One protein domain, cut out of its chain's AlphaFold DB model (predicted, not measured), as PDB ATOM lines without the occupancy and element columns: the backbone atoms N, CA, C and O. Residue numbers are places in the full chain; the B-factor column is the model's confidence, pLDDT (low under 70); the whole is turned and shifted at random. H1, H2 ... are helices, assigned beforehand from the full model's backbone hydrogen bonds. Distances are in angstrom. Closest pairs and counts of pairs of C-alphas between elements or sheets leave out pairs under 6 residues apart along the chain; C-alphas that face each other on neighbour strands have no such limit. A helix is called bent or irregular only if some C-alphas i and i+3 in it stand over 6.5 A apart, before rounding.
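This is residues 520 to 566 of the 825 residues of an uncharacterized protein of Tuber borchii (UniProt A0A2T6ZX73). Two short helices, H1 and H2, lie side by side at one end as a hairpin, and the long link between them runs out to the other end as a narrow loop that folds back near Gly 544. The printed part has 47 residues with two named helices, H1 then H2, and no named strand; the class is all helix, with 20 residues in named elements, under half. The whole is loose, radius of gyration of the C-alphas 12.1 A, spanning 38 by 23 by 13 A.

Find C-alpha 520 at (-7.927, 9.002, -55.891); from there H1, residues 520 to 529, runs 14.1 A. It is irregular: C-alphas 524 and 527 are 7.1 A apart. H2, residues 553 to 562, runs 14.2 A to C-alpha 562 at (-13.228, 16.389, -53.959).

Look at Ala 524 and Glu 557: H1 and H2 touch there, their closest C-alphas 4.9 A apart. This helical hairpin runs opposite ways at a shallow tilt of 10 degrees. Every O i to N i+4 pair is within hydrogen-bond range in H2, 4 of 6 in H1. Residues 541 to 542 pair antiparallel with 545 to 546.

The farthest C-alphas, Tyr 522 and Gly 544, are 37.6 A apart. The printed part has no cut; the link, residues 530 to 552, is long. The model's pLDDT is under 70 at residues 537 to 549 and 563 to 566.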
ATOM      1  N   LYS A 520      -6.880   8.383 -56.729       84.94
ATOM      2  CA  LYS A 520      -7.927   9.002 -55.891       84.94
ATOM      3  C   LYS A 520      -9.285   8.330 -56.111       84.94
ATOM      4  O   LYS A 520     -10.030   8.129 -55.157       84.94
ATOM      5  N   GLU A 521      -9.593   7.919 -57.346       85.44
ATOM      6  CA  GLU A 521     -10.824   7.176 -57.648       85.44
ATOM      7  C   GLU A 521     -10.790   5.735 -57.113       85.44
ATOM      8  O   GLU A 521     -11.814   5.246 -56.629       85.44
ATOM      9  N   TYR A 522      -9.626   5.073 -57.141       87.56
ATOM     10  CA  TYR A 522      -9.443   3.768 -56.499       87.56
ATOM     11  C   TYR A 522      -9.757   3.866 -55.002       87.56
ATOM     12  O   TYR A 522     -10.650   3.166 -54.519       87.56
ATOM     13  N   TRP A 523      -9.075   4.771 -54.288       88.56
ATOM     14  CA  TRP A 523      -9.208   4.923 -52.838       88.56
ATOM     15  C   TRP A 523     -10.599   5.396 -52.415       88.56
ATOM     16  O   TRP A 523     -11.150   4.840 -51.469       88.56
ATOM     17  N   ALA A 524     -11.219   6.332 -53.143       89.44
ATOM     18  CA  ALA A 524     -12.589   6.762 -52.857       89.44
ATOM     19  C   ALA A 524     -13.587   5.589 -52.875       89.44
ATOM     20  O   ALA A 524     -14.492   5.542 -52.046       89.44
ATOM     21  N   LYS A 525     -13.408   4.616 -53.779       89.56
ATOM     22  CA  LYS A 525     -14.279   3.434 -53.892       89.56
ATOM     23  C   LYS A 525     -13.933   2.305 -52.912       89.56
ATOM     24  O   LYS A 525     -14.734   1.377 -52.795       89.56
ATOM     25  N   VAL A 526     -12.786   2.335 -52.221       89.50
ATOM     26  CA  VAL A 526     -12.373   1.263 -51.287       89.50
ATOM     27  C   VAL A 526     -13.431   0.990 -50.202       89.50
ATOM     28  O   VAL A 526     -13.809  -0.175 -50.072       89.50
ATOM     29  N   PRO A 527     -14.009   1.995 -49.509       89.00
ATOM     30  CA  PRO A 527     -15.062   1.760 -48.521       89.00
ATOM     31  C   PRO A 527     -16.272   0.990 -49.059       89.00
ATOM     32  O   PRO A 527     -16.735   0.063 -48.401       89.00
ATOM     33  N   ARG A 528     -16.758   1.293 -50.275       88.62
ATOM     34  CA  ARG A 528     -17.868   0.531 -50.879       88.62
ATOM     35  C   ARG A 528     -17.432  -0.862 -51.334       88.62
ATOM     36  O   ARG A 528     -18.180  -1.812 -51.143       88.62
ATOM     37  N   ARG A 529     -16.231  -0.994 -51.911       88.44
ATOM     38  CA  ARG A 529     -15.678  -2.277 -52.388       88.44
ATOM     39  C   ARG A 529     -15.473  -3.300 -51.269       88.44
ATOM     40  O   ARG A 529     -15.648  -4.482 -51.525       88.44
ATOM     41  N   LEU A 530     -15.100  -2.845 -50.073       86.56
ATOM     42  CA  LEU A 530     -14.828  -3.691 -48.903       86.56
ATOM     43  C   LEU A 530     -15.966  -3.668 -47.857       86.56
ATOM     44  O   LEU A 530     -15.861  -4.296 -46.808       86.56
ATOM     45  N   GLY A 531     -17.061  -2.945 -48.124       85.62
ATOM     46  CA  GLY A 531     -18.219  -2.844 -47.226       85.62
ATOM     47  C   GLY A 531     -17.958  -2.096 -45.909       85.62
ATOM     48  O   GLY A 531     -18.676  -2.320 -44.937       85.62
ATOM     49  N   LEU A 532     -16.938  -1.234 -45.853       85.50
ATOM     50  CA  LEU A 532     -16.455  -0.620 -44.614       85.50
ATOM     51  C   LEU A 532     -17.438   0.397 -44.030       85.50
ATOM     52  O   LEU A 532     -17.939   1.297 -44.710       85.50
ATOM     53  N   HIS A 533     -17.626   0.321 -42.715       82.88
ATOM     54  CA  HIS A 533     -18.404   1.280 -41.941       82.88
ATOM     55  C   HIS A 533     -17.563   2.506 -41.560       82.88
ATOM     56  O   HIS A 533     -16.979   2.576 -40.481       82.88
ATOM     57  N   VAL A 534     -17.514   3.489 -42.460       82.38
ATOM     58  CA  VAL A 534     -16.774   4.742 -42.246       82.38
ATOM     59  C   VAL A 534     -17.475   5.624 -41.211       82.38
ATOM     60  O   VAL A 534     -18.676   5.887 -41.295       82.38
ATOM     61  N   LEU A 535     -16.696   6.095 -40.236       79.81
ATOM     62  CA  LEU A 535     -17.135   6.962 -39.147       79.81
ATOM     63  C   LEU A 535     -16.472   8.336 -39.272       79.81
ATOM     64  O   LEU A 535     -15.260   8.403 -39.479       79.81
ATOM     65  N   GLU A 536     -17.210   9.435 -39.078       72.88
ATOM     66  CA  GLU A 536     -16.544  10.740 -38.953       72.88
ATOM     67  C   GLU A 536     -15.741  10.790 -37.639       72.88
ATOM     68  O   GLU A 536     -16.292  10.648 -36.547       72.88
ATOM     69  N   GLY A 537     -14.432  11.048 -37.733       58.28
ATOM     70  CA  GLY A 537     -13.531  11.158 -36.575       58.28
ATOM     71  C   GLY A 537     -13.820  12.337 -35.631       58.28
ATOM     72  O   GLY A 537     -13.153  12.491 -34.607       58.28
ATOM     73  N   ARG A 538     -14.812  13.181 -35.942       53.56
ATOM     74  CA  ARG A 538     -15.262  14.291 -35.096       53.56
ATOM     75  C   ARG A 538     -16.469  13.881 -34.258       53.56
ATOM     76  O   ARG A 538     -17.601  13.882 -34.729       53.56
ATOM     77  N   PHE A 539     -16.239  13.622 -32.971       48.38
ATOM     78  CA  PHE A 539     -17.327  13.462 -32.003       48.38
ATOM     79  C   PHE A 539     -18.137  14.761 -31.883       48.38
ATOM     80  O   PHE A 539     -17.699  15.714 -31.234       48.38
ATOM     81  N   TYR A 540     -19.346  14.795 -32.438       47.44
ATOM     82  CA  TYR A 540     -20.317  15.816 -32.069       47.44
ATOM     83  C   TYR A 540     -20.895  15.483 -30.682       47.44
ATOM     84  O   TYR A 540     -21.266  14.345 -30.391       47.44
ATOM     85  N   ILE A 541     -20.967  16.478 -29.794       42.91
ATOM     86  CA  ILE A 541     -21.540  16.305 -28.453       42.91
ATOM     87  C   ILE A 541     -23.035  16.635 -28.519       42.91
ATOM     88  O   ILE A 541     -23.455  17.729 -28.151       42.91
ATOM     89  N   LEU A 542     -23.851  15.683 -28.979       45.25
ATOM     90  CA  LEU A 542     -25.293  15.729 -28.721       45.25
ATOM     91  C   LEU A 542     -25.580  15.085 -27.361       45.25
ATOM     92  O   LEU A 542     -25.193  13.946 -27.099       45.25
ATOM     93  N   ASN A 543     -26.286  15.821 -26.501       43.47
ATOM     94  CA  ASN A 543     -26.877  15.338 -25.248       43.47
ATOM     95  C   ASN A 543     -25.907  14.532 -24.355       43.47
ATOM     96  O   ASN A 543     -26.250  13.476 -23.825       43.47
ATOM     97  N   GLY A 544     -24.665  15.015 -24.219       49.81
ATOM     98  CA  GLY A 544     -23.645  14.453 -23.321       49.81
ATOM     99  C   GLY A 544     -23.074  13.083 -23.714       49.81
ATOM    100  O   GLY A 544     -22.188  12.588 -23.025       49.81
ATOM    101  N   SER A 545     -23.528  12.475 -24.814       49.25
ATOM    102  CA  SER A 545     -23.093  11.143 -25.253       49.25
ATOM    103  C   SER A 545     -22.329  11.221 -26.571       49.25
ATOM    104  O   SER A 545     -22.902  11.580 -27.599       49.25
ATOM    105  N   LYS A 546     -21.049  10.826 -26.571       53.44
ATOM    106  CA  LYS A 546     -20.235  10.694 -27.793       53.44
ATOM    107  C   LYS A 546     -20.778   9.553 -28.665       53.44
ATOM    108  O   LYS A 546     -20.377   8.403 -28.493       53.44
ATOM    109  N   ARG A 547     -21.698   9.846 -29.589       51.88
ATOM    110  CA  ARG A 547     -22.195   8.862 -30.564       51.88
ATOM    111  C   ARG A 547     -21.339   8.893 -31.829       51.88
ATOM    112  O   ARG A 547     -21.093   9.955 -32.388       51.88
ATOM    113  N   LYS A 548     -20.892   7.713 -32.261       59.22
ATOM    114  CA  LYS A 548     -20.300   7.483 -33.585       59.22
ATOM    115  C   LYS A 548     -21.424   7.555 -34.631       59.22
ATOM    116  O   LYS A 548     -22.459   6.924 -34.420       59.22
ATOM    117  N   VAL A 549     -21.230   8.284 -35.730       67.75
ATOM    118  CA  VAL A 549     -22.141   8.264 -36.892       67.75
ATOM    119  C   VAL A 549     -21.492   7.526 -38.044       67.75
ATOM    120  O   VAL A 549     -20.341   7.789 -38.380       67.75
ATOM    121  N   LEU A 550     -22.268   6.614 -38.626       71.69
ATOM    122  CA  LEU A 550     -21.993   5.980 -39.907       71.69
ATOM    123  C   LEU A 550     -22.248   7.009 -41.008       71.69
ATOM    124  O   LEU A 550     -23.386   7.447 -41.185       71.69
ATOM    125  N   THR A 551     -21.206   7.399 -41.736       75.81
ATOM    126  CA  THR A 551     -21.345   8.298 -42.887       75.81
ATOM    127  C   THR A 551     -21.845   7.489 -44.092       75.81
ATOM    128  O   THR A 551     -21.278   6.428 -44.372       75.81
ATOM    129  N   PRO A 552     -22.884   7.929 -44.828       82.38
ATOM    130  CA  PRO A 552     -23.355   7.201 -46.003       82.38
ATOM    131  C   PRO A 552     -22.276   7.181 -47.096       82.38
ATOM    132  O   PRO A 552     -21.624   8.188 -47.373       82.38
ATOM    133  N   LEU A 553     -22.087   6.021 -47.735       82.38
ATOM    134  CA  LEU A 553     -20.954   5.770 -48.639       82.38
ATOM    135  C   LEU A 553     -20.899   6.720 -49.847       82.38
ATOM    136  O   LEU A 553     -19.812   7.015 -50.336       82.38
ATOM    137  N   ASP A 554     -22.040   7.240 -50.301       83.88
ATOM    138  CA  ASP A 554     -22.103   8.217 -51.394       83.88
ATOM    139  C   ASP A 554     -21.505   9.584 -50.993       83.88
ATOM    140  O   ASP A 554     -20.865  10.248 -51.811       83.88
ATOM    141  N   GLU A 555     -21.642   9.984 -49.723       82.38
ATOM    142  CA  GLU A 555     -20.996  11.187 -49.179       82.38
ATOM    143  C   GLU A 555     -19.500  10.958 -48.947       82.38
ATOM    144  O   GLU A 555     -18.699  11.829 -49.283       82.38
ATOM    145  N   VAL A 556     -19.109   9.773 -48.457       82.06
ATOM    146  CA  VAL A 556     -17.693   9.381 -48.304       82.06
ATOM    147  C   VAL A 556     -16.975   9.399 -49.654       82.06
ATOM    148  O   VAL A 556     -15.904   9.994 -49.774       82.06
ATOM    149  N   GLU A 557     -17.570   8.811 -50.695       87.25
ATOM    150  CA  GLU A 557     -17.005   8.840 -52.045       87.25
ATOM    151  C   GLU A 557     -16.902  10.261 -52.596       87.25
ATOM    152  O   GLU A 557     -15.885  10.609 -53.195       87.25
ATOM    153  N   ARG A 558     -17.923  11.101 -52.390       84.19
ATOM    154  CA  ARG A 558     -17.896  12.500 -52.838       84.19
ATOM    155  C   ARG A 558     -16.793  13.294 -52.132       84.19
ATOM    156  O   ARG A 558     -16.032  13.982 -52.807       84.19
ATOM    157  N   PHE A 559     -16.669  13.131 -50.816       82.31
ATOM    158  CA  PHE A 559     -15.624  13.723 -49.981       82.31
ATOM    159  C   PHE A 559     -14.220  13.284 -50.424       82.31
ATOM    160  O   PHE A 559     -13.367  14.126 -50.696       82.31
ATOM    161  N   MET A 560     -13.984  11.976 -50.582       81.88
ATOM    162  CA  MET A 560     -12.680  11.453 -51.010       81.88
ATOM    163  C   MET A 560     -12.326  11.842 -52.453       81.88
ATOM    164  O   MET A 560     -11.145  11.953 -52.775       81.88
ATOM    165  N   ARG A 561     -13.315  12.093 -53.324       83.50
ATOM    166  CA  ARG A 561     -13.091  12.601 -54.689       83.50
ATOM    167  C   ARG A 561     -12.799  14.101 -54.725       83.50
ATOM    168  O   ARG A 561     -11.884  14.491 -55.451       83.50
ATOM    169  N   SER A 562     -13.508  14.944 -53.966       75.94
ATOM    170  CA  SER A 562     -13.228  16.389 -53.959       75.94
ATOM    171  C   SER A 562     -11.968  16.716 -53.152       75.94
ATOM    172  O   SER A 562     -11.048  17.342 -53.675       75.94
ATOM    173  N   GLY A 563     -11.836  16.174 -51.940       62.44
ATOM    174  CA  GLY A 563     -10.821  16.582 -50.963       62.44
ATOM    175  C   GLY A 563     -11.231  17.816 -50.147       62.44
ATOM    176  O   GLY A 563     -10.437  18.333 -49.366       62.44
ATOM    177  N   GLU A 564     -12.467  18.292 -50.306       58.12
ATOM    178  CA  GLU A 564     -13.020  19.380 -49.502       58.12
ATOM    179  C   GLU A 564     -13.323  18.883 -48.087       58.12
ATOM    180  O   GLU A 564     -13.987  17.864 -47.901       58.12
ATOM    181  N   THR A 565     -12.900  19.620 -47.057       50.50
ATOM    182  CA  THR A 565     -13.284  19.257 -45.684       50.50
ATOM    183  C   THR A 565     -14.807  19.368 -45.492       50.50
ATOM    184  O   THR A 565     -15.435  20.264 -46.055       50.50
ATOM    185  N   PHE A 566     -15.397  18.534 -44.621       52.06
ATOM    186  CA  PHE A 566     -16.843  18.495 -44.293       52.06
ATOM    187  C   PHE A 566     -17.505  19.844 -43.901       52.06
ATOM    188  O   PHE A 566     -18.716  19.904 -43.715       52.06
TER     189      PHE A 566